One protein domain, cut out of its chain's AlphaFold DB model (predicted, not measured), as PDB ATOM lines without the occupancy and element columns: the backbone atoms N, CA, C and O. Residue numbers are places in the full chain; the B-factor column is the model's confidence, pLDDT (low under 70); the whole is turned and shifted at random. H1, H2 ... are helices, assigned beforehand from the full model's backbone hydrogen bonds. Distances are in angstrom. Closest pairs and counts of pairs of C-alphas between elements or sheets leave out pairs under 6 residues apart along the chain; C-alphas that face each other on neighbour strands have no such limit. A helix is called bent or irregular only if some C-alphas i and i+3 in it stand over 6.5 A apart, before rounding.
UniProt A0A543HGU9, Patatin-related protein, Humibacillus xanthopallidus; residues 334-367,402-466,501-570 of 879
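AT A GLANCE: This is residues 334 to 367, 402 to 466 and 501 to 570 of the 879 residues of the protein "Patatin-related protein" of Humibacillus xanthopallidus (UniProt A0A543HGU9). What is the main picture? The bent helix H7 makes a middle layer: over one side of it the long helices H3 and H6 run side by side, with H4 and H5 end to end along them, and on its other side packs H2a, the first arm of the bent helix H2. H3, H5 and H6 form an up-and-down bundle, each running against the one before it, and both arms of H7 cross H3 and H6. What is printed? There are 169 residues with seven named helices, H1 to H7 in order, and no named strand: all helix, compact, radius of gyration of the C-alphas 16.0 A, spans 49 by 33 by 26 A.

IN THESE COORDINATES: Where is the longest helix? H7, residues 536 to 568, was assigned as one helix by its hydrogen bonds but is bent, with C-alphas 550 and 553 9.3 A apart. Its arms are H7a, 536 to 550, 21.1 A, and H7b, 553 to 568, 24.4 A, irregular at C-alphas 554 and 557, 7.2 A apart, and ending with C-alpha 568 at (-38.132, -17.138, -25.194). Where are the others? H3 is 417 to 440, 34.8 A, H4 444 to 451, H5 454 to 466, 18.4 A, and H6 504 to 529, 38.9 A, irregular at C-alphas 525 and 528, 7.2 A apart. H1 is 334 to 337, from C-alpha 334 at (-27.546, -11.618, -37.869); H2, 342 to 367, likewise assigned as one helix by its hydrogen bonds, is bent, with C-alphas 355 and 358 7.2 A apart, into H2a, 342 to 355, 19.8 A, and H2b, 358 to 367.

HOW THE PARTS SIT: What touches H7? Among others, H2a touches H7a about perpendicular at 85 degrees, C-alphas 342 and 550 closest at 4.1 A. H6, with residues 512 to 516 alone, touches residues 556 to 560 of H7b about perpendicular at 80 degrees, C-alphas 516 and 556 closest at 6.3 A. H1 touches H7a, C-alphas 334 and 543 closest at 4.5 A. How do the other helices stand? H3 and H5 touch at a shallow tilt of 8 degrees, opposite ways, C-alphas 417 and 464 closest at 4.4 A. H3, with residues 431 to 439 alone, forms a hairpin with H4, C-alphas 435 and 447 closest at 4.4 A. Are the backbones helical? Every O i to N i+4 pair is within hydrogen-bond range in H2a, H2b, H3, H4, H5 and H7a, but 20 of 22 in H6 and 9 of 12 in H7b; H1 is too short for one.

THE WHOLE: How large is it? The C-alphas of Asp 501 and Arg 534, the two farthest apart, are 50.4 A apart. Where is it cut or unsure? Residues 368 to 401 and 467 to 500 are not printed, with C-alpha gaps of 12.0 A and 17.0 A; pLDDT is under 70 at 409 to 414, 465 to 466 and 502 to 504.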
ATOM      1  N   LEU A 334     -27.409 -12.840 -37.070       94.25
ATOM      2  CA  LEU A 334     -27.546 -11.618 -37.869       94.25
ATOM      3  C   LEU A 334     -26.443 -11.509 -38.932       94.25
ATOM      4  O   LEU A 334     -26.724 -11.217 -40.094       94.25
ATOM      5  N   GLY A 335     -25.196 -11.826 -38.582       92.31
ATOM      6  CA  GLY A 335     -24.073 -11.819 -39.517       92.31
ATOM      7  C   GLY A 335     -24.264 -12.752 -40.721       92.31
ATOM      8  O   GLY A 335     -23.840 -12.408 -41.825       92.31
ATOM      9  N   GLN A 336     -24.942 -13.894 -40.550       91.94
ATOM     10  CA  GLN A 336     -25.289 -14.797 -41.660       91.94
ATOM     11  C   GLN A 336     -26.341 -14.202 -42.607       91.94
ATOM     12  O   GLN A 336     -26.367 -14.551 -43.789       91.94
ATOM     13  N   LEU A 337     -27.200 -13.310 -42.108       93.62
ATOM     14  CA  LEU A 337     -28.243 -12.657 -42.899       93.62
ATOM     15  C   LEU A 337     -27.713 -11.474 -43.714       93.62
ATOM     16  O   LEU A 337     -28.266 -11.176 -44.768       93.62
ATOM     17  N   GLY A 338     -26.626 -10.826 -43.276       87.81
ATOM     18  CA  GLY A 338     -26.093  -9.616 -43.918       87.81
ATOM     19  C   GLY A 338     -25.717  -9.778 -45.399       87.81
ATOM     20  O   GLY A 338     -25.803  -8.818 -46.167       87.81
ATOM     21  N   GLY A 339     -25.344 -10.996 -45.814       85.69
ATOM     22  CA  GLY A 339     -25.006 -11.334 -47.202       85.69
ATOM     23  C   GLY A 339     -26.187 -11.775 -48.078       85.69
ATOM     24  O   GLY A 339     -25.981 -12.068 -49.254       85.69
ATOM     25  N   LEU A 340     -27.398 -11.867 -47.524       92.38
ATOM     26  CA  LEU A 340     -28.598 -12.272 -48.257       92.38
ATOM     27  C   LEU A 340     -29.318 -11.060 -48.863       92.38
ATOM     28  O   LEU A 340     -29.114  -9.916 -48.447       92.38
ATOM     29  N   ASP A 341     -30.198 -11.323 -49.829       94.88
ATOM     30  CA  ASP A 341     -31.194 -10.333 -50.235       94.88
ATOM     31  C   ASP A 341     -32.194 -10.090 -49.077       94.88
ATOM     32  O   ASP A 341     -32.467 -11.026 -48.314       94.88
ATOM     33  N   PRO A 342     -32.745  -8.868 -48.927       96.75
ATOM     34  CA  PRO A 342     -33.685  -8.549 -47.853       96.75
ATOM     35  C   PRO A 342     -34.882  -9.507 -47.749       96.75
ATOM     36  O   PRO A 342     -35.216  -9.941 -46.647       96.75
ATOM     37  N   ALA A 343     -35.494  -9.906 -48.869       96.25
ATOM     38  CA  ALA A 343     -36.658 -10.792 -48.856       96.25
ATOM     39  C   ALA A 343     -36.295 -12.206 -48.374       96.25
ATOM     40  O   ALA A 343     -37.023 -12.792 -47.569       96.25
ATOM     41  N   ALA A 344     -35.149 -12.751 -48.800       96.38
ATOM     42  CA  ALA A 344     -34.648 -14.030 -48.299       96.38
ATOM     43  C   ALA A 344     -34.233 -13.966 -46.823       96.38
ATOM     44  O   ALA A 344     -34.469 -14.928 -46.089       96.38
ATOM     45  N   ALA A 345     -33.616 -12.864 -46.380       96.00
ATOM     46  CA  ALA A 345     -33.267 -12.663 -44.975       96.00
ATOM     47  C   ALA A 345     -34.523 -12.667 -44.094       96.00
ATOM     48  O   ALA A 345     -34.592 -13.433 -43.129       96.00
ATOM     49  N   TRP A 346     -35.533 -11.881 -44.479       96.56
ATOM     50  CA  TRP A 346     -36.824 -11.832 -43.800       96.56
ATOM     51  C   TRP A 346     -37.513 -13.193 -43.787       96.56
ATOM     52  O   TRP A 346     -37.828 -13.687 -42.711       96.56
ATOM     53  N   GLY A 347     -37.658 -13.853 -44.942       96.00
ATOM     54  CA  GLY A 347     -38.338 -15.148 -45.029       96.00
ATOM     55  C   GLY A 347     -37.685 -16.246 -44.181       96.00
ATOM     56  O   GLY A 347     -38.383 -17.080 -43.606       96.00
ATOM     57  N   ARG A 348     -36.348 -16.241 -44.046       95.25
ATOM     58  CA  ARG A 348     -35.643 -17.157 -43.134       95.25
ATOM     59  C   ARG A 348     -35.944 -16.851 -41.672       95.25
ATOM     60  O   ARG A 348     -36.188 -17.775 -40.905       95.25
ATOM     61  N   PHE A 349     -35.904 -15.580 -41.287       95.75
ATOM     62  CA  PHE A 349     -36.152 -15.167 -39.910       95.75
ATOM     63  C   PHE A 349     -37.612 -15.376 -39.498       95.75
ATOM     64  O   PHE A 349     -37.878 -16.055 -38.506       95.75
ATOM     65  N   SER A 350     -38.556 -14.852 -40.282       94.69
ATOM     66  CA  SER A 350     -39.986 -14.947 -39.993       94.69
ATOM     67  C   SER A 350     -40.457 -16.398 -39.984       94.69
ATOM     68  O   SER A 350     -41.226 -16.765 -39.105       94.69
ATOM     69  N   GLY A 351     -39.938 -17.244 -40.883       94.44
ATOM     70  CA  GLY A 351     -40.265 -18.671 -40.911       94.44
ATOM     71  C   GLY A 351     -39.823 -19.424 -39.651       94.44
ATOM     72  O   GLY A 351     -40.538 -20.310 -39.187       94.44
ATOM     73  N   VAL A 352     -38.679 -19.061 -39.056       94.38
ATOM     74  CA  VAL A 352     -38.239 -19.634 -37.770       94.38
ATOM     75  C   VAL A 352     -39.132 -19.149 -36.628       94.38
ATOM     76  O   VAL A 352     -39.577 -19.967 -35.825       94.38
ATOM     77  N   ALA A 353     -39.428 -17.847 -36.565       94.19
ATOM     78  CA  ALA A 353     -40.316 -17.294 -35.544       94.19
ATOM     79  C   ALA A 353     -41.724 -17.917 -35.613       94.19
ATOM     80  O   ALA A 353     -42.243 -18.373 -34.599       94.19
ATOM     81  N   GLU A 354     -42.308 -18.030 -36.809       94.12
ATOM     82  CA  GLU A 354     -43.616 -18.662 -37.033       94.12
ATOM     83  C   GLU A 354     -43.627 -20.137 -36.615       94.12
ATOM     84  O   GLU A 354     -44.574 -20.587 -35.971       94.12
ATOM     85  N   ALA A 355     -42.563 -20.887 -36.923       95.38
ATOM     86  CA  ALA A 355     -42.450 -22.287 -36.523       95.38
ATOM     87  C   ALA A 355     -42.349 -22.468 -34.997       95.38
ATOM     88  O   ALA A 355     -42.835 -23.467 -34.466       95.38
ATOM     89  N   LEU A 356     -41.727 -21.518 -34.289       95.50
ATOM     90  CA  LEU A 356     -41.552 -21.561 -32.833       95.50
ATOM     91  C   LEU A 356     -42.717 -20.943 -32.054       95.50
ATOM     92  O   LEU A 356     -42.871 -21.234 -30.865       95.50
ATOM     93  N   PHE A 357     -43.554 -20.129 -32.697       93.00
ATOM     94  CA  PHE A 357     -44.637 -19.398 -32.042       93.00
ATOM     95  C   PHE A 357     -45.604 -20.286 -31.231       93.00
ATOM     96  O   PHE A 357     -45.883 -19.938 -30.081       93.00
ATOM     97  N   PRO A 358     -46.055 -21.467 -31.713       91.19
ATOM     98  CA  PRO A 358     -46.902 -22.350 -30.905       91.19
ATOM     99  C   PRO A 358     -46.231 -22.817 -29.604       91.19
ATOM    100  O   PRO A 358     -46.874 -22.860 -28.555       91.19
ATOM    101  N   SER A 359     -44.932 -23.134 -29.652       90.38
ATOM    102  CA  SER A 359     -44.156 -23.543 -28.475       90.38
ATOM    103  C   SER A 359     -43.922 -22.377 -27.516       90.38
ATOM    104  O   SER A 359     -44.064 -22.546 -26.306       90.38
ATOM    105  N   TYR A 360     -43.630 -21.186 -28.049       90.25
ATOM    106  CA  TYR A 360     -43.557 -19.953 -27.270       90.25
ATOM    107  C   TYR A 360     -44.865 -19.686 -26.516       90.25
ATOM    108  O   TYR A 360     -44.829 -19.461 -25.306       90.25
ATOM    109  N   ARG A 361     -46.020 -19.779 -27.194       88.31
ATOM    110  CA  ARG A 361     -47.344 -19.553 -26.592       88.31
ATOM    111  C   ARG A 361     -47.601 -20.512 -25.432       88.31
ATOM    112  O   ARG A 361     -47.942 -20.069 -24.338       88.31
ATOM    113  N   ALA A 362     -47.361 -21.807 -25.643       83.81
ATOM    114  CA  ALA A 362     -47.532 -22.827 -24.610       83.81
ATOM    115  C   ALA A 362     -46.621 -22.586 -23.392       83.81
ATOM    116  O   ALA A 362     -47.081 -22.624 -22.249       83.81
ATOM    117  N   ALA A 363     -45.339 -22.282 -23.623       84.75
ATOM    118  CA  ALA A 363     -44.388 -21.988 -22.552       84.75
ATOM    119  C   ALA A 363     -44.763 -20.709 -21.784       84.75
ATOM    120  O   ALA A 363     -44.701 -20.672 -20.554       84.75
ATOM    121  N   ARG A 364     -45.171 -19.659 -22.501       83.56
ATOM    122  CA  ARG A 364     -45.571 -18.371 -21.928       83.56
ATOM    123  C   ARG A 364     -46.850 -18.474 -21.106       83.56
ATOM    124  O   ARG A 364     -46.919 -17.868 -20.036       83.56
ATOM    125  N   HIS A 365     -47.832 -19.233 -21.588       81.00
ATOM    126  CA  HIS A 365     -49.082 -19.487 -20.875       81.00
ATOM    127  C   HIS A 365     -48.807 -20.148 -19.523       81.00
ATOM    128  O   HIS A 365     -49.108 -19.560 -18.484       81.00
ATOM    129  N   ARG A 366     -48.082 -21.277 -19.537       77.06
ATOM    130  CA  ARG A 366     -47.678 -22.002 -18.323       77.06
ATOM    131  C   ARG A 366     -46.959 -21.096 -17.317       77.06
ATOM    132  O   ARG A 366     -47.356 -21.024 -16.162       77.06
ATOM    133  N   ARG A 367     -45.956 -20.334 -17.767       78.31
ATOM    134  CA  ARG A 367     -45.186 -19.419 -16.900       78.31
ATOM    135  C   ARG A 367     -46.032 -18.296 -16.306       78.31
ATOM    136  O   ARG A 367     -45.815 -17.911 -15.161       78.31
ATOM    137  N   TRP A 402     -52.898 -11.379 -22.251       78.31
ATOM    138  CA  TRP A 402     -51.531 -10.986 -22.610       78.31
ATOM    139  C   TRP A 402     -50.713 -12.104 -23.280       78.31
ATOM    140  O   TRP A 402     -49.483 -12.001 -23.379       78.31
ATOM    141  N   VAL A 403     -51.336 -13.230 -23.635       82.75
ATOM    142  CA  VAL A 403     -50.707 -14.324 -24.380       82.75
ATOM    143  C   VAL A 403     -51.341 -14.348 -25.773       82.75
ATOM    144  O   VAL A 403     -52.445 -14.862 -25.914       82.75
ATOM    145  N   PRO A 404     -50.660 -13.796 -26.789       79.81
ATOM    146  CA  PRO A 404     -51.249 -13.551 -28.102       79.81
ATOM    147  C   PRO A 404     -51.549 -14.858 -28.840       79.81
ATOM    148  O   PRO A 404     -50.761 -15.809 -28.771       79.81
ATOM    149  N   ASP A 405     -52.649 -14.881 -29.593       80.81
ATOM    150  CA  ASP A 405     -53.030 -16.004 -30.456       80.81
ATOM    151  C   ASP A 405     -52.419 -15.874 -31.853       80.81
ATOM    152  O   ASP A 405     -52.216 -16.879 -32.544       80.81
ATOM    153  N   LEU A 406     -52.076 -14.648 -32.253       81.19
ATOM    154  CA  LEU A 406     -51.443 -14.347 -33.524       81.19
ATOM    155  C   LEU A 406     -50.037 -13.777 -33.341       81.19
ATOM    156  O   LEU A 406     -49.744 -12.977 -32.457       81.19
ATOM    157  N   TYR A 407     -49.147 -14.163 -34.253       82.81
ATOM    158  CA  TYR A 407     -47.824 -13.560 -34.382       82.81
ATOM    159  C   TYR A 407     -47.918 -12.228 -35.147       82.81
ATOM    160  O   TYR A 407     -47.396 -12.084 -36.260       82.81
ATOM    161  N   ASP A 408     -48.635 -11.271 -34.559       77.62
ATOM    162  CA  ASP A 408     -48.825  -9.917 -35.071       77.62
ATOM    163  C   ASP A 408     -49.049  -8.933 -33.911       77.62
ATOM    164  O   ASP A 408     -49.727  -9.245 -32.935       77.62
ATOM    165  N   VAL A 409     -48.460  -7.744 -34.025       67.56
ATOM    166  CA  VAL A 409     -48.646  -6.636 -33.079       67.56
ATOM    167  C   VAL A 409     -50.013  -5.973 -33.301       67.56
ATOM    168  O   VAL A 409     -50.663  -5.547 -32.358       67.56
ATOM    169  N   ARG A 410     -50.484  -5.891 -34.553       62.56
ATOM    170  CA  ARG A 410     -51.671  -5.099 -34.932       62.56
ATOM    171  C   ARG A 410     -52.988  -5.868 -34.862       62.56
ATOM    172  O   ARG A 410     -54.032  -5.318 -35.205       62.56
ATOM    173  N   ALA A 411     -52.955  -7.131 -34.446       57.59
ATOM    174  CA  ALA A 411     -54.137  -7.987 -34.383       57.59
ATOM    175  C   ALA A 411     -55.087  -7.666 -33.210       57.59
ATOM    176  O   ALA A 411     -56.122  -8.315 -33.094       57.59
ATOM    177  N   GLY A 412     -54.767  -6.677 -32.367       55.16
ATOM    178  CA  GLY A 412     -55.523  -6.383 -31.143       55.16
ATOM    179  C   GLY A 412     -55.200  -7.327 -29.978       55.16
ATOM    180  O   GLY A 412     -55.837  -7.240 -28.935       55.16
ATOM    181  N   ASP A 413     -54.209  -8.209 -30.142       64.06
ATOM    182  CA  ASP A 413     -53.724  -9.105 -29.092       64.06
ATOM    183  C   ASP A 413     -52.750  -8.359 -28.168       64.06
ATOM    184  O   ASP A 413     -51.760  -7.776 -28.625       64.06
ATOM    185  N   ALA A 414     -52.967  -8.420 -26.852       69.44
ATOM    186  CA  ALA A 414     -52.052  -7.797 -25.905       69.44
ATOM    187  C   ALA A 414     -50.769  -8.639 -25.771       69.44
ATOM    188  O   ALA A 414     -50.786  -9.815 -25.412       69.44
ATOM    189  N   TRP A 415     -49.610  -8.025 -26.011       77.56
ATOM    190  CA  TRP A 415     -48.314  -8.674 -25.787       77.56
ATOM    191  C   TRP A 415     -47.782  -8.463 -24.366       77.56
ATOM    192  O   TRP A 415     -46.762  -9.056 -24.030       77.56
ATOM    193  N   GLY A 416     -48.462  -7.696 -23.507       78.00
ATOM    194  CA  GLY A 416     -48.052  -7.409 -22.124       78.00
ATOM    195  C   GLY A 416     -46.736  -6.619 -22.001       78.00
ATOM    196  O   GLY A 416     -45.963  -6.505 -22.948       78.00
ATOM    197  N   GLY A 417     -46.432  -6.109 -20.803       78.62
ATOM    198  CA  GLY A 417     -45.226  -5.293 -20.573       78.62
ATOM    199  C   GLY A 417     -43.894  -6.058 -20.645       78.62
ATOM    200  O   GLY A 417     -42.871  -5.525 -21.067       78.62
ATOM    201  N   SER A 418     -43.882  -7.351 -20.301       79.75
ATOM    202  CA  SER A 418     -42.637  -8.140 -20.227       79.75
ATOM    203  C   SER A 418     -41.878  -8.270 -21.566       79.75
ATOM    204  O   SER A 418     -40.662  -8.055 -21.566       79.75
ATOM    205  N   PRO A 419     -42.524  -8.601 -22.703       83.81
ATOM    206  CA  PRO A 419     -41.877  -8.537 -24.015       83.81
ATOM    207  C   PRO A 419     -41.391  -7.140 -24.386       83.81
ATOM    208  O   PRO A 419     -40.259  -7.010 -24.840       83.81
ATOM    209  N   VAL A 420     -42.191  -6.096 -24.143       84.88
ATOM    210  CA  VAL A 420     -41.813  -4.701 -24.435       84.88
ATOM    211  C   VAL A 420     -40.520  -4.337 -23.700       84.88
ATOM    212  O   VAL A 420     -39.563  -3.879 -24.325       84.88
ATOM    213  N   ARG A 421     -40.422  -4.662 -22.405       82.75
ATOM    214  CA  ARG A 421     -39.196  -4.494 -21.610       82.75
ATOM    215  C   ARG A 421     -37.990  -5.225 -22.208       82.75
ATOM    216  O   ARG A 421     -36.893  -4.662 -22.259       82.75
ATOM    217  N   ARG A 422     -38.150  -6.486 -22.627       82.94
ATOM    218  CA  ARG A 422     -37.051  -7.278 -23.212       82.94
ATOM    219  C   ARG A 422     -36.619  -6.740 -24.572       82.94
ATOM    220  O   ARG A 422     -35.421  -6.662 -24.835       82.94
ATOM    221  N   LEU A 423     -37.567  -6.316 -25.401       88.38
ATOM    222  CA  LEU A 423     -37.299  -5.714 -26.704       88.38
ATOM    223  C   LEU A 423     -36.625  -4.346 -26.568       88.38
ATOM    224  O   LEU A 423     -35.673  -4.069 -27.293       88.38
ATOM    225  N   ALA A 424     -37.017  -3.534 -25.585       87.44
ATOM    226  CA  ALA A 424     -36.305  -2.306 -25.237       87.44
ATOM    227  C   ALA A 424     -34.844  -2.593 -24.840       87.44
ATOM    228  O   ALA A 424     -33.925  -1.927 -25.318       87.44
ATOM    229  N   ALA A 425     -34.603  -3.629 -24.025       81.31
ATOM    230  CA  ALA A 425     -33.249  -4.059 -23.663       81.31
ATOM    231  C   ALA A 425     -32.439  -4.564 -24.875       81.31
ATOM    232  O   ALA A 425     -31.253  -4.250 -24.997       81.31
ATOM    233  N   LEU A 426     -33.075  -5.296 -25.794       87.44
ATOM    234  CA  LEU A 426     -32.465  -5.737 -27.050       87.44
ATOM    235  C   LEU A 426     -32.056  -4.543 -27.926       87.44
ATOM    236  O   LEU A 426     -30.917  -4.497 -28.400       87.44
ATOM    237  N   LEU A 427     -32.949  -3.563 -28.098       90.94
ATOM    238  CA  LEU A 427     -32.661  -2.344 -28.852       90.94
ATOM    239  C   LEU A 427     -31.534  -1.541 -28.207       90.94
ATOM    240  O   LEU A 427     -30.629  -1.134 -28.920       90.94
ATOM    241  N   LEU A 428     -31.495  -1.402 -26.877       85.69
ATOM    242  CA  LEU A 428     -30.365  -0.772 -26.179       85.69
ATOM    243  C   LEU A 428     -29.026  -1.445 -26.529       85.69
ATOM    244  O   LEU A 428     -28.027  -0.759 -26.774       85.69
ATOM    245  N   THR A 429     -28.987  -2.782 -26.581       84.62
ATOM    246  CA  THR A 429     -27.789  -3.534 -26.986       84.62
ATOM    247  C   THR A 429     -27.393  -3.224 -28.431       84.62
ATOM    248  O   THR A 429     -26.216  -2.961 -28.694       84.62
ATOM    249  N   TRP A 430     -28.343  -3.200 -29.368       91.38
ATOM    250  CA  TRP A 430     -28.055  -2.863 -30.764       91.38
ATOM    251  C   TRP A 430     -27.686  -1.394 -30.967       91.38
ATOM    252  O   TRP A 430     -26.797  -1.120 -31.767       91.38
ATOM    253  N   THR A 431     -28.281  -0.462 -30.222       90.88
ATOM    254  CA  THR A 431     -27.930   0.966 -30.230       90.88
ATOM    255  C   THR A 431     -26.464   1.149 -29.848       90.88
ATOM    256  O   THR A 431     -25.730   1.840 -30.550       90.88
ATOM    257  N   ASN A 432     -25.988   0.467 -28.796       86.31
ATOM    258  CA  ASN A 432     -24.571   0.509 -28.417       86.31
ATOM    259  C   ASN A 432     -23.658  -0.062 -29.521       86.31
ATOM    260  O   ASN A 432     -22.580   0.478 -29.769       86.31
ATOM    261  N   LEU A 433     -24.078  -1.148 -30.180       89.69
ATOM    262  CA  LEU A 433     -23.321  -1.768 -31.271       89.69
ATOM    263  C   LEU A 433     -23.254  -0.862 -32.510       89.69
ATOM    264  O   LEU A 433     -22.186  -0.693 -33.092       89.69
ATOM    265  N   ALA A 434     -24.374  -0.255 -32.895       92.81
ATOM    266  CA  ALA A 434     -24.452   0.674 -34.014       92.81
ATOM    267  C   ALA A 434     -23.651   1.955 -33.736       92.81
ATOM    268  O   ALA A 434     -22.890   2.392 -34.594       92.81
ATOM    269  N   ALA A 435     -23.722   2.503 -32.518       89.12
ATOM    270  CA  ALA A 435     -22.904   3.644 -32.110       89.12
ATOM    271  C   ALA A 435     -21.398   3.330 -32.166       89.12
ATOM    272  O   ALA A 435     -20.613   4.183 -32.580       89.12
ATOM    273  N   LEU A 436     -20.988   2.103 -31.812       87.50
ATOM    274  CA  LEU A 436     -19.606   1.644 -31.993       87.50
ATOM    275  C   LEU A 436     -19.205   1.639 -33.476       87.50
ATOM    276  O   LEU A 436     -18.145   2.158 -33.808       87.50
ATOM    277  N   VAL A 437     -20.054   1.110 -34.364       93.25
ATOM    278  CA  VAL A 437     -19.805   1.110 -35.819       93.25
ATOM    279  C   VAL A 437     -19.657   2.534 -36.367       93.25
ATOM    280  O   VAL A 437     -18.745   2.795 -37.152       93.25
ATOM    281  N   LEU A 438     -20.509   3.466 -35.933       92.75
ATOM    282  CA  LEU A 438     -20.433   4.880 -36.317       92.75
ATOM    283  C   LEU A 438     -19.128   5.525 -35.838       92.75
ATOM    284  O   LEU A 438     -18.429   6.165 -36.622       92.75
ATOM    285  N   ALA A 439     -18.755   5.296 -34.576       86.12
ATOM    286  CA  ALA A 439     -17.515   5.810 -34.005       86.12
ATOM    287  C   ALA A 439     -16.268   5.259 -34.723       86.12
ATOM    288  O   ALA A 439     -15.363   6.029 -35.040       86.12
ATOM    289  N   GLU A 440     -16.233   3.958 -35.038       87.31
ATOM    290  CA  GLU A 440     -15.153   3.331 -35.822       87.31
ATOM    291  C   GLU A 440     -15.061   3.897 -37.247       87.31
ATOM    292  O   GLU A 440     -13.968   3.990 -37.811       87.31
ATOM    293  N   ALA A 441     -16.192   4.312 -37.822       89.50
ATOM    294  CA  ALA A 441     -16.253   4.969 -39.124       89.50
ATOM    295  C   ALA A 441     -15.930   6.478 -39.076       89.50
ATOM    296  O   ALA A 441     -15.882   7.120 -40.127       89.50
ATOM    297  N   GLY A 442     -15.698   7.049 -37.888       90.38
ATOM    298  CA  GLY A 442     -15.419   8.472 -37.688       90.38
ATOM    299  C   GLY A 442     -16.658   9.374 -37.601       90.38
ATOM    300  O   GLY A 442     -16.500  10.591 -37.516       90.38
ATOM    301  N   ASP A 443     -17.874   8.817 -37.582       90.38
ATOM    302  CA  ASP A 443     -19.119   9.569 -37.371       90.38
ATOM    303  C   ASP A 443     -19.457   9.679 -35.877       90.38
ATOM    304  O   ASP A 443     -20.351   9.026 -35.332       90.38
ATOM    305  N   THR A 444     -18.709  10.530 -35.178       86.56
ATOM    306  CA  THR A 444     -18.914  10.762 -33.744       86.56
ATOM    307  C   THR A 444     -20.230  11.481 -33.443       86.56
ATOM    308  O   THR A 444     -20.777  11.309 -32.355       86.56
ATOM    309  N   SER A 445     -20.744  12.286 -34.381       88.38
ATOM    310  CA  SER A 445     -22.002  13.022 -34.206       88.38
ATOM    311  C   SER A 445     -23.206  12.092 -34.321       88.38
ATOM    312  O   SER A 445     -24.113  12.173 -33.493       88.38
ATOM    313  N   GLY A 446     -23.209  11.190 -35.306       88.88
ATOM    314  CA  GLY A 446     -24.222  10.147 -35.431       88.88
ATOM    315  C   GLY A 446     -24.201   9.200 -34.234       88.88
ATOM    316  O   GLY A 446     -25.253   8.912 -33.665       88.88
ATOM    317  N   ALA A 447     -23.008   8.799 -33.776       86.25
ATOM    318  CA  ALA A 447     -22.866   7.986 -32.567       86.25
ATOM    319  C   ALA A 447     -23.472   8.675 -31.328       86.25
ATOM    320  O   ALA A 447     -24.223   8.040 -30.592       86.25
ATOM    321  N   ALA A 448     -23.205   9.973 -31.130       82.19
ATOM    322  CA  ALA A 448     -23.782  10.764 -30.036       82.19
ATOM    323  C   ALA A 448     -25.311  10.835 -30.116       82.19
ATOM    324  O   ALA A 448     -26.003  10.583 -29.133       82.19
ATOM    325  N   SER A 449     -25.836  11.152 -31.303       87.62
ATOM    326  CA  SER A 449     -27.276  11.267 -31.529       87.62
ATOM    327  C   SER A 449     -27.997   9.948 -31.268       87.62
ATOM    328  O   SER A 449     -29.102   9.960 -30.733       87.62
ATOM    329  N   LEU A 450     -27.383   8.821 -31.636       88.12
ATOM    330  CA  LEU A 450     -27.955   7.500 -31.415       88.12
ATOM    331  C   LEU A 450     -27.886   7.088 -29.938       88.12
ATOM    332  O   LEU A 450     -28.841   6.520 -29.420       88.12
ATOM    333  N   LEU A 451     -26.794   7.390 -29.229       83.12
ATOM    334  CA  LEU A 451     -26.698   7.119 -27.789       83.12
ATOM    335  C   LEU A 451     -27.717   7.932 -26.981       83.12
ATOM    336  O   LEU A 451     -28.307   7.390 -26.050       83.12
ATOM    337  N   ALA A 452     -28.025   9.163 -27.393       82.94
ATOM    338  CA  ALA A 452     -29.030   9.994 -26.733       82.94
ATOM    339  C   ALA A 452     -30.446   9.370 -26.725       82.94
ATOM    340  O   ALA A 452     -31.247   9.678 -25.839       82.94
ATOM    341  N   THR A 453     -30.767   8.459 -27.657       85.75
ATOM    342  CA  THR A 453     -32.079   7.782 -27.694       85.75
ATOM    343  C   THR A 453     -32.245   6.742 -26.584       85.75
ATOM    344  O   THR A 453     -33.373   6.366 -26.250       85.75
ATOM    345  N   LYS A 454     -31.148   6.318 -25.937       82.81
ATOM    346  CA  LYS A 454     -31.169   5.312 -24.866       82.81
ATOM    347  C   LYS A 454     -32.041   5.716 -23.685       82.81
ATOM    348  O   LYS A 454     -32.710   4.850 -23.133       82.81
ATOM    349  N   ARG A 455     -32.106   7.011 -23.341       78.62
ATOM    350  CA  ARG A 455     -33.020   7.508 -22.295       78.62
ATOM    351  C   ARG A 455     -34.475   7.181 -22.616       78.62
ATOM    352  O   ARG A 455     -35.185   6.677 -21.756       78.62
ATOM    353  N   SER A 456     -34.901   7.397 -23.863       85.25
ATOM    354  CA  SER A 456     -36.260   7.042 -24.281       85.25
ATOM    355  C   SER A 456     -36.490   5.532 -24.249       85.25
ATOM    356  O   SER A 456     -37.590   5.119 -23.906       85.25
ATOM    357  N   LEU A 457     -35.497   4.711 -24.605       85.44
ATOM    358  CA  LEU A 457     -35.608   3.250 -24.517       85.44
ATOM    359  C   LEU A 457     -35.678   2.761 -23.060       85.44
ATOM    360  O   LEU A 457     -36.429   1.832 -22.764       85.44
ATOM    361  N   SER A 458     -34.931   3.386 -22.145       80.31
ATOM    362  CA  SER A 458     -35.040   3.133 -20.704       80.31
ATOM    363  C   SER A 458     -36.407   3.540 -20.157       80.31
ATOM    364  O   SER A 458     -36.996   2.753 -19.427       80.31
ATOM    365  N   ALA A 459     -36.945   4.691 -20.576       82.19
ATOM    366  CA  ALA A 459     -38.291   5.122 -20.201       82.19
ATOM    367  C   ALA A 459     -39.364   4.145 -20.706       82.19
ATOM    368  O   ALA A 459     -40.188   3.706 -19.923       82.19
ATOM    369  N   ILE A 460     -39.297   3.692 -21.969       86.06
ATOM    370  CA  ILE A 460     -40.219   2.660 -22.493       86.06
ATOM    371  C   ILE A 460     -40.176   1.392 -21.636       86.06
ATOM    372  O   ILE A 460     -41.196   0.749 -21.405       86.06
ATOM    373  N   ARG A 461     -38.983   1.003 -21.184       82.12
ATOM    374  CA  ARG A 461     -38.807  -0.168 -20.329       82.12
ATOM    375  C   ARG A 461     -39.456   0.017 -18.950       82.12
ATOM    376  O   ARG A 461     -40.052  -0.936 -18.464       82.12
ATOM    377  N   GLU A 462     -39.340   1.197 -18.352       75.75
ATOM    378  CA  GLU A 462     -39.963   1.549 -17.068       75.75
ATOM    379  C   GLU A 462     -41.491   1.688 -17.185       75.75
ATOM    380  O   GLU A 462     -42.237   1.109 -16.394       75.75
ATOM    381  N   ASP A 463     -41.963   2.357 -18.239       80.00
ATOM    382  CA  ASP A 463     -43.377   2.444 -18.607       80.00
ATOM    383  C   ASP A 463     -43.967   1.026 -18.751       80.00
ATOM    384  O   ASP A 463     -45.012   0.707 -18.186       80.00
ATOM    385  N   ALA A 464     -43.254   0.118 -19.431       77.06
ATOM    386  CA  ALA A 464     -43.673  -1.273 -19.601       77.06
ATOM    387  C   ALA A 464     -43.757  -2.062 -18.282       77.06
ATOM    388  O   ALA A 464     -44.589  -2.966 -18.170       77.06
ATOM    389  N   ASP A 465     -42.921  -1.740 -17.290       69.31
ATOM    390  CA  ASP A 465     -43.023  -2.314 -15.943       69.31
ATOM    391  C   ASP A 465     -44.242  -1.739 -15.191       69.31
ATOM    392  O   ASP A 465     -44.908  -2.467 -14.450       69.31
ATOM    393  N   THR A 466     -44.611  -0.483 -15.463       66.00
ATOM    394  CA  THR A 466     -45.786   0.192 -14.885       66.00
ATOM    395  C   THR A 466     -47.099  -0.375 -15.432       66.00
ATOM    396  O   THR A 466     -47.994  -0.718 -14.657       66.00
ATOM    397  N   ASP A 501     -60.244  -5.245 -20.845       70.88
ATOM    398  CA  ASP A 501     -61.045  -4.050 -21.135       70.88
ATOM    399  C   ASP A 501     -60.399  -2.736 -20.633       70.88
ATOM    400  O   ASP A 501     -61.008  -1.669 -20.742       70.88
ATOM    401  N   ALA A 502     -59.196  -2.789 -20.050       67.62
ATOM    402  CA  ALA A 502     -58.485  -1.612 -19.555       67.62
ATOM    403  C   ALA A 502     -57.784  -0.833 -20.687       67.62
ATOM    404  O   ALA A 502     -57.284  -1.424 -21.645       67.62
ATOM    405  N   ASP A 503     -57.649   0.492 -20.520       66.19
ATOM    406  CA  ASP A 503     -56.909   1.392 -21.435       66.19
ATOM    407  C   ASP A 503     -55.414   1.000 -21.609       66.19
ATOM    408  O   ASP A 503     -54.705   1.549 -22.455       66.19
ATOM    409  N   ASP A 504     -54.919   0.039 -20.824       66.69
ATOM    410  CA  ASP A 504     -53.536  -0.446 -20.802       66.69
ATOM    411  C   ASP A 504     -53.112  -1.153 -22.104       66.69
ATOM    412  O   ASP A 504     -51.932  -1.123 -22.465       66.69
ATOM    413  N   VAL A 505     -54.039  -1.785 -22.839       70.25
ATOM    414  CA  VAL A 505     -53.717  -2.465 -24.113       70.25
ATOM    415  C   VAL A 505     -53.277  -1.453 -25.174       70.25
ATOM    416  O   VAL A 505     -52.266  -1.668 -25.847       70.25
ATOM    417  N   ASP A 506     -53.976  -0.321 -25.265       75.06
ATOM    418  CA  ASP A 506     -53.634   0.768 -26.184       75.06
ATOM    419  C   ASP A 506     -52.306   1.439 -25.788       75.06
ATOM    420  O   ASP A 506     -51.488   1.772 -26.648       75.06
ATOM    421  N   GLN A 507     -52.041   1.582 -24.486       78.25
ATOM    422  CA  GLN A 507     -50.781   2.141 -23.977       78.25
ATOM    423  C   GLN A 507     -49.586   1.218 -24.258       78.25
ATOM    424  O   GLN A 507     -48.526   1.677 -24.681       78.25
ATOM    425  N   LEU A 508     -49.748  -0.098 -24.092       76.75
ATOM    426  CA  LEU A 508     -48.722  -1.076 -24.464       76.75
ATOM    427  C   LEU A 508     -48.450  -1.076 -25.973       76.75
ATOM    428  O   LEU A 508     -47.300  -1.246 -26.384       76.75
ATOM    429  N   GLN A 509     -49.484  -0.872 -26.790       79.62
ATOM    430  CA  GLN A 509     -49.340  -0.755 -28.236       79.62
ATOM    431  C   GLN A 509     -48.522   0.487 -28.627       79.62
ATOM    432  O   GLN A 509     -47.608   0.371 -29.446       79.62
ATOM    433  N   ASP A 510     -48.764   1.634 -27.980       85.75
ATOM    434  CA  ASP A 510     -47.953   2.850 -28.152       85.75
ATOM    435  C   ASP A 510     -46.472   2.603 -27.821       85.75
ATOM    436  O   ASP A 510     -45.578   2.994 -28.577       85.75
ATOM    437  N   LEU A 511     -46.186   1.862 -26.743       87.50
ATOM    438  CA  LEU A 511     -44.809   1.490 -26.411       87.50
ATOM    439  C   LEU A 511     -44.144   0.648 -27.508       87.50
ATOM    440  O   LEU A 511     -42.966   0.860 -27.808       87.50
ATOM    441  N   VAL A 512     -44.864  -0.295 -28.123       86.94
ATOM    442  CA  VAL A 512     -44.328  -1.094 -29.238       86.94
ATOM    443  C   VAL A 512     -44.069  -0.223 -30.466       86.94
ATOM    444  O   VAL A 512     -43.022  -0.370 -31.100       86.94
ATOM    445  N   ASP A 513     -44.964   0.712 -30.780       88.81
ATOM    446  CA  ASP A 513     -44.784   1.635 -31.902       88.81
ATOM    447  C   ASP A 513     -43.556   2.538 -31.693       88.81
ATOM    448  O   ASP A 513     -42.739   2.697 -32.607       88.81
ATOM    449  N   ARG A 514     -43.329   3.018 -30.462       92.44
ATOM    450  CA  ARG A 514     -42.097   3.731 -30.081       92.44
ATOM    451  C   ARG A 514     -40.848   2.856 -30.262       92.44
ATOM    452  O   ARG A 514     -39.826   3.344 -30.743       92.44
ATOM    453  N   LEU A 515     -40.891   1.559 -29.927       92.62
ATOM    454  CA  LEU A 515     -39.768   0.635 -30.181       92.62
ATOM    455  C   LEU A 515     -39.484   0.461 -31.683       92.62
ATOM    456  O   LEU A 515     -38.318   0.413 -32.085       92.62
ATOM    457  N   VAL A 516     -40.525   0.385 -32.516       93.25
ATOM    458  CA  VAL A 516     -40.389   0.326 -33.981       93.25
ATOM    459  C   VAL A 516     -39.745   1.605 -34.523       93.25
ATOM    460  O   VAL A 516     -38.861   1.523 -35.380       93.25
ATOM    461  N   GLU A 517     -40.125   2.773 -33.999       93.94
ATOM    462  CA  GLU A 517     -39.499   4.049 -34.355       93.94
ATOM    463  C   GLU A 517     -37.998   4.054 -34.024       93.94
ATOM    464  O   GLU A 517     -37.174   4.375 -34.884       93.94
ATOM    465  N   HIS A 518     -37.624   3.620 -32.814       95.25
ATOM    466  CA  HIS A 518     -36.220   3.512 -32.392       95.25
ATOM    467  C   HIS A 518     -35.409   2.557 -33.271       95.25
ATOM    468  O   HIS A 518     -34.267   2.861 -33.626       95.25
ATOM    469  N   LEU A 519     -35.993   1.420 -33.665       96.19
ATOM    470  CA  LEU A 519     -35.360   0.503 -34.614       96.19
ATOM    471  C   LEU A 519     -35.088   1.197 -35.959       96.19
ATOM    472  O   LEU A 519     -33.999   1.039 -36.513       96.19
ATOM    473  N   GLY A 520     -36.047   1.979 -36.462       95.56
ATOM    474  CA  GLY A 520     -35.886   2.765 -37.685       95.56
ATOM    475  C   GLY A 520     -34.756   3.791 -37.578       95.56
ATOM    476  O   GLY A 520     -33.880   3.824 -38.441       95.56
ATOM    477  N   GLN A 521     -34.717   4.572 -36.494       94.81
ATOM    478  CA  GLN A 521     -33.654   5.555 -36.241       94.81
ATOM    479  C   GLN A 521     -32.260   4.903 -36.216       94.81
ATOM    480  O   GLN A 521     -31.324   5.403 -36.843       94.81
ATOM    481  N   LEU A 522     -32.128   3.757 -35.540       96.06
ATOM    482  CA  LEU A 522     -30.889   2.978 -35.486       96.06
ATOM    483  C   LEU A 522     -30.456   2.500 -36.875       96.06
ATOM    484  O   LEU A 522     -29.292   2.666 -37.254       96.06
ATOM    485  N   VAL A 523     -31.379   1.890 -37.626       96.50
ATOM    486  CA  VAL A 523     -31.098   1.333 -38.954       96.50
ATOM    487  C   VAL A 523     -30.680   2.432 -39.922       96.50
ATOM    488  O   VAL A 523     -29.665   2.273 -40.598       96.50
ATOM    489  N   GLU A 524     -31.394   3.555 -39.955       95.12
ATOM    490  CA  GLU A 524     -31.063   4.671 -40.843       95.12
ATOM    491  C   GLU A 524     -29.706   5.300 -40.509       95.12
ATOM    492  O   GLU A 524     -28.948   5.623 -41.424       95.12
ATOM    493  N   ALA A 525     -29.347   5.390 -39.224       95.25
ATOM    494  CA  ALA A 525     -28.033   5.877 -38.817       95.25
ATOM    495  C   ALA A 525     -26.901   4.948 -39.288       95.25
ATOM    496  O   ALA A 525     -25.908   5.408 -39.846       95.25
ATOM    497  N   VAL A 526     -27.036   3.629 -39.101       95.75
ATOM    498  CA  VAL A 526     -25.941   2.680 -39.377       95.75
ATOM    499  C   VAL A 526     -25.858   2.243 -40.847       95.75
ATOM    500  O   VAL A 526     -24.792   1.826 -41.308       95.75
ATOM    501  N   ARG A 527     -26.956   2.352 -41.609       95.06
ATOM    502  CA  ARG A 527     -27.084   1.904 -43.010       95.06
ATOM    503  C   ARG A 527     -25.928   2.351 -43.924       95.06
ATOM    504  O   ARG A 527     -25.408   1.492 -44.644       95.06
ATOM    505  N   PRO A 528     -25.458   3.615 -43.909       93.94
ATOM    506  CA  PRO A 528     -24.357   4.050 -44.775       93.94
ATOM    507  C   PRO A 528     -23.025   3.342 -44.478       93.94
ATOM    508  O   PRO A 528     -22.174   3.223 -45.359       93.94
ATOM    509  N   HIS A 529     -22.851   2.828 -43.258       93.31
ATOM    510  CA  HIS A 529     -21.575   2.341 -42.728       93.31
ATOM    511  C   HIS A 529     -21.409   0.815 -42.796       93.31
ATOM    512  O   HIS A 529     -20.357   0.291 -42.438       93.31
ATOM    513  N   VAL A 530     -22.419   0.085 -43.282       92.38
ATOM    514  CA  VAL A 530     -22.432  -1.394 -43.297       92.38
ATOM    515  C   VAL A 530     -22.424  -2.000 -44.702       92.38
ATOM    516  O   VAL A 530     -22.698  -3.184 -44.881       92.38
ATOM    517  N   SER A 531     -22.076  -1.195 -45.709       83.44
ATOM    518  CA  SER A 531     -22.028  -1.622 -47.116       83.44
ATOM    519  C   SER A 531     -20.892  -2.618 -47.419       83.44
ATOM    520  O   SER A 531     -21.033  -3.442 -48.320       83.44
ATOM    521  N   ASP A 532     -19.785  -2.564 -46.666       82.50
ATOM    522  CA  ASP A 532     -18.637  -3.489 -46.739       82.50
ATOM    523  C   ASP A 532     -18.247  -3.947 -45.315       82.50
ATOM    524  O   ASP A 532     -17.373  -3.346 -44.682       82.50
ATOM    525  N   PRO A 533     -18.943  -4.947 -44.740       82.81
ATOM    526  CA  PRO A 533     -18.789  -5.291 -43.333       82.81
ATOM    527  C   PRO A 533     -17.510  -6.104 -43.062       82.81
ATOM    528  O   PRO A 533     -17.400  -7.280 -43.416       82.81
ATOM    529  N   ARG A 534     -16.542  -5.491 -42.370       85.62
ATOM    530  CA  ARG A 534     -15.218  -6.082 -42.064       85.62
ATOM    531  C   ARG A 534     -15.113  -6.652 -40.651       85.62
ATOM    532  O   ARG A 534     -14.428  -7.648 -40.418       85.62
ATOM    533  N   THR A 535     -15.826  -6.049 -39.712       89.56
ATOM    534  CA  THR A 535     -15.864  -6.425 -38.294       89.56
ATOM    535  C   THR A 535     -17.112  -7.252 -37.984       89.56
ATOM    536  O   THR A 535     -18.061  -7.303 -38.766       89.56
ATOM    537  N   GLU A 536     -17.133  -7.936 -36.840       89.38
ATOM    538  CA  GLU A 536     -18.345  -8.624 -36.375       89.38
ATOM    539  C   GLU A 536     -19.500  -7.644 -36.141       89.38
ATOM    540  O   GLU A 536     -20.631  -7.924 -36.539       89.38
ATOM    541  N   ALA A 537     -19.205  -6.465 -35.586       90.38
ATOM    542  CA  ALA A 537     -20.180  -5.401 -35.376       90.38
ATOM    543  C   ALA A 537     -20.819  -4.943 -36.697       90.38
ATOM    544  O   ALA A 537     -22.041  -4.968 -36.833       90.38
ATOM    545  N   THR A 538     -20.005  -4.631 -37.713       93.88
ATOM    546  CA  THR A 538     -20.517  -4.228 -39.036       93.88
ATOM    547  C   THR A 538     -21.298  -5.346 -39.731       93.88
ATOM    548  O   THR A 538     -22.325  -5.060 -40.342       93.88
ATOM    549  N   ARG A 539     -20.891  -6.621 -39.603       93.81
ATOM    550  CA  ARG A 539     -21.668  -7.770 -40.123       93.81
ATOM    551  C   ARG A 539     -23.022  -7.919 -39.434       93.81
ATOM    552  O   ARG A 539     -24.022  -8.174 -40.099       93.81
ATOM    553  N   THR A 540     -23.051  -7.748 -38.117       94.56
ATOM    554  CA  THR A 540     -24.275  -7.833 -37.315       94.56
ATOM    555  C   THR A 540     -25.249  -6.720 -37.695       94.56
ATOM    556  O   THR A 540     -26.408  -6.998 -38.005       94.56
ATOM    557  N   CYS A 541     -24.773  -5.473 -37.765       96.31
ATOM    558  CA  CYS A 541     -25.581  -4.339 -38.210       96.31
ATOM    559  C   CYS A 541     -26.043  -4.500 -39.668       96.31
ATOM    560  O   CYS A 541     -27.199  -4.214 -39.958       96.31
ATOM    561  N   ALA A 542     -25.211  -5.035 -40.574       95.75
ATOM    562  CA  ALA A 542     -25.635  -5.349 -41.943       95.75
ATOM    563  C   ALA A 542     -26.813  -6.338 -41.969       95.75
ATOM    564  O   ALA A 542     -27.785  -6.119 -42.686       95.75
ATOM    565  N   GLY A 543     -26.757  -7.401 -41.160       96.12
ATOM    566  CA  GLY A 543     -27.862  -8.349 -40.996       96.12
ATOM    567  C   GLY A 543     -29.151  -7.704 -40.504       96.12
ATOM    568  O   GLY A 543     -30.221  -7.977 -41.047       96.12
ATOM    569  N   LEU A 544     -29.043  -6.809 -39.518       96.50
ATOM    570  CA  LEU A 544     -30.181  -6.056 -38.994       96.50
ATOM    571  C   LEU A 544     -30.816  -5.164 -40.071       96.50
ATOM    572  O   LEU A 544     -32.033  -5.177 -40.226       96.50
ATOM    573  N   VAL A 545     -29.999  -4.467 -40.869       96.94
ATOM    574  CA  VAL A 545     -30.472  -3.667 -42.012       96.94
ATOM    575  C   VAL A 545     -31.206  -4.547 -43.032       96.94
ATOM    576  O   VAL A 545     -32.282  -4.178 -43.491       96.94
ATOM    577  N   ARG A 546     -30.683  -5.744 -43.355       96.38
ATOM    578  CA  ARG A 546     -31.360  -6.681 -44.276       96.38
ATOM    579  C   ARG A 546     -32.720  -7.135 -43.762       96.38
ATOM    580  O   ARG A 546     -33.658  -7.216 -44.550       96.38
ATOM    581  N   LEU A 547     -32.825  -7.432 -42.467       96.75
ATOM    582  CA  LEU A 547     -34.094  -7.806 -41.850       96.75
ATOM    583  C   LEU A 547     -35.097  -6.657 -41.859       96.75
ATOM    584  O   LEU A 547     -36.251  -6.875 -42.217       96.75
ATOM    585  N   TYR A 548     -34.652  -5.452 -41.507       97.00
ATOM    586  CA  TYR A 548     -35.481  -4.251 -41.531       97.00
ATOM    587  C   TYR A 548     -36.047  -3.987 -42.934       97.00
ATOM    588  O   TYR A 548     -37.256  -3.843 -43.105       97.00
ATOM    589  N   ASP A 549     -35.180  -4.013 -43.951       96.19
ATOM    590  CA  ASP A 549     -35.572  -3.791 -45.345       96.19
ATOM    591  C   ASP A 549     -36.522  -4.885 -45.859       96.19
ATOM    592  O   ASP A 549     -37.445  -4.602 -46.621       96.19
ATOM    593  N   GLY A 550     -36.297  -6.140 -45.456       96.44
ATOM    594  CA  GLY A 550     -37.096  -7.285 -45.887       96.44
ATOM    595  C   GLY A 550     -38.468  -7.370 -45.221       96.44
ATOM    596  O   GLY A 550     -39.424  -7.803 -45.860       96.44
ATOM    597  N   ALA A 551     -38.570  -6.949 -43.959       94.88
ATOM    598  CA  ALA A 551     -39.832  -6.885 -43.226       94.88
ATOM    599  C   ALA A 551     -40.762  -5.800 -43.791       94.88
ATOM    600  O   ALA A 551     -41.979  -5.988 -43.844       94.88
ATOM    601  N   GLY A 552     -40.188  -4.671 -44.225       93.06
ATOM    602  CA  GLY A 552     -40.938  -3.501 -44.676       93.06
ATOM    603  C   GLY A 552     -41.751  -2.837 -43.550       93.06
ATOM    604  O   GLY A 552     -41.823  -3.361 -42.439       93.06
ATOM    605  N   PRO A 553     -42.400  -1.686 -43.812       87.88
ATOM    606  CA  PRO A 553     -43.042  -0.876 -42.768       87.88
ATOM    607  C   PRO A 553     -44.137  -1.601 -41.974       87.88
ATOM    608  O   PRO A 553     -44.312  -1.355 -40.785       87.88
ATOM    609  N   GLU A 554     -44.876  -2.505 -42.619       85.00
ATOM    610  CA  GLU A 554     -45.937  -3.286 -41.970       85.00
ATOM    611  C   GLU A 554     -45.390  -4.488 -41.181       85.00
ATOM    612  O   GLU A 554     -46.063  -4.987 -40.284       85.00
ATOM    613  N   GLY A 555     -44.163  -4.938 -41.470       88.69
ATOM    614  CA  GLY A 555     -43.544  -6.103 -40.839       88.69
ATOM    615  C   GLY A 555     -42.630  -5.792 -39.652       88.69
ATOM    616  O   GLY A 555     -42.195  -6.728 -38.985       88.69
ATOM    617  N   LEU A 556     -42.328  -4.522 -39.351       91.69
ATOM    618  CA  LEU A 556     -41.359  -4.154 -38.303       91.69
ATOM    619  C   LEU A 556     -41.787  -4.579 -36.892       91.69
ATOM    620  O   LEU A 556     -40.950  -5.002 -36.095       91.69
ATOM    621  N   GLY A 557     -43.088  -4.541 -36.597       88.56
ATOM    622  CA  GLY A 557     -43.617  -5.079 -35.344       88.56
ATOM    623  C   GLY A 557     -43.369  -6.587 -35.233       88.56
ATOM    624  O   GLY A 557     -42.823  -7.063 -34.238       88.56
ATOM    625  N   ARG A 558     -43.668  -7.336 -36.305       90.38
ATOM    626  CA  ARG A 558     -43.388  -8.779 -36.384       90.38
ATOM    627  C   ARG A 558     -41.889  -9.050 -36.271       90.38
ATOM    628  O   ARG A 558     -41.504  -9.971 -35.570       90.38
ATOM    629  N   LEU A 559     -41.033  -8.227 -36.876       93.81
ATOM    630  CA  LEU A 559     -39.580  -8.345 -36.742       93.81
ATOM    631  C   LEU A 559     -39.131  -8.306 -35.275       93.81
ATOM    632  O   LEU A 559     -38.415  -9.210 -34.846       93.81
ATOM    633  N   LEU A 560     -39.569  -7.304 -34.506       92.00
ATOM    634  CA  LEU A 560     -39.234  -7.201 -33.083       92.00
ATOM    635  C   LEU A 560     -39.766  -8.406 -32.298       92.00
ATOM    636  O   LEU A 560     -39.000  -9.086 -31.615       92.00
ATOM    637  N   LEU A 561     -41.047  -8.735 -32.459       90.12
ATOM    638  CA  LEU A 561     -41.659  -9.884 -31.790       90.12
ATOM    639  C   LEU A 561     -41.005 -11.219 -32.158       90.12
ATOM    640  O   LEU A 561     -40.973 -12.133 -31.341       90.12
ATOM    641  N   GLY A 562     -40.463 -11.352 -33.368       93.00
ATOM    642  CA  GLY A 562     -39.767 -12.557 -33.795       93.00
ATOM    643  C   GLY A 562     -38.548 -12.854 -32.932       93.00
ATOM    644  O   GLY A 562     -38.303 -14.014 -32.609       93.00
ATOM    645  N   PHE A 563     -37.825 -11.820 -32.487       92.00
ATOM    646  CA  PHE A 563     -36.716 -11.996 -31.548       92.00
ATOM    647  C   PHE A 563     -37.207 -12.465 -30.180       92.00
ATOM    648  O   PHE A 563     -36.643 -13.404 -29.628       92.00
ATOM    649  N   GLU A 564     -38.296 -11.881 -29.676       89.94
ATOM    650  CA  GLU A 564     -38.949 -12.336 -28.445       89.94
ATOM    651  C   GLU A 564     -39.364 -13.814 -28.547       89.94
ATOM    652  O   GLU A 564     -39.042 -14.607 -27.665       89.94
ATOM    653  N   VAL A 565     -40.022 -14.215 -29.639       92.62
ATOM    654  CA  VAL A 565     -40.470 -15.598 -29.854       92.62
ATOM    655  C   VAL A 565     -39.285 -16.561 -29.912       92.62
ATOM    656  O   VAL A 565     -39.290 -17.581 -29.223       92.62
ATOM    657  N   ILE A 566     -38.262 -16.240 -30.709       91.75
ATOM    658  CA  ILE A 566     -37.092 -17.103 -30.904       91.75
ATOM    659  C   ILE A 566     -36.316 -17.278 -29.594       91.75
ATOM    660  O   ILE A 566     -35.952 -18.404 -29.251       91.75
ATOM    661  N   GLU A 567     -36.072 -16.198 -28.849       86.69
ATOM    662  CA  GLU A 567     -35.292 -16.271 -27.610       86.69
ATOM    663  C   GLU A 567     -36.059 -16.967 -26.482       86.69
ATOM    664  O   GLU A 567     -35.494 -17.775 -25.742       86.69
ATOM    665  N   MET A 568     -37.357 -16.699 -26.354       87.69
ATOM    666  CA  MET A 568     -38.132 -17.138 -25.194       87.69
ATOM    667  C   MET A 568     -38.793 -18.505 -25.365       87.69
ATOM    668  O   MET A 568     -39.197 -19.092 -24.357       87.69
ATOM    669  N   ALA A 569     -38.866 -19.042 -26.591       88.88
ATOM    670  CA  ALA A 569     -39.355 -20.401 -26.844       88.88
ATOM    671  C   ALA A 569     -38.543 -21.464 -26.084       88.88
ATOM    672  O   ALA A 569     -39.111 -22.437 -25.592       88.88
ATOM    673  N   PHE A 570     -37.228 -21.253 -25.950       83.56
ATOM    674  CA  PHE A 570     -36.318 -22.143 -25.215       83.56
ATOM    675  C   PHE A 570     -35.606 -21.461 -24.038       83.56
ATOM    676  O   PHE A 570     -34.957 -22.138 -23.244       83.56
TER     677      PHE A 570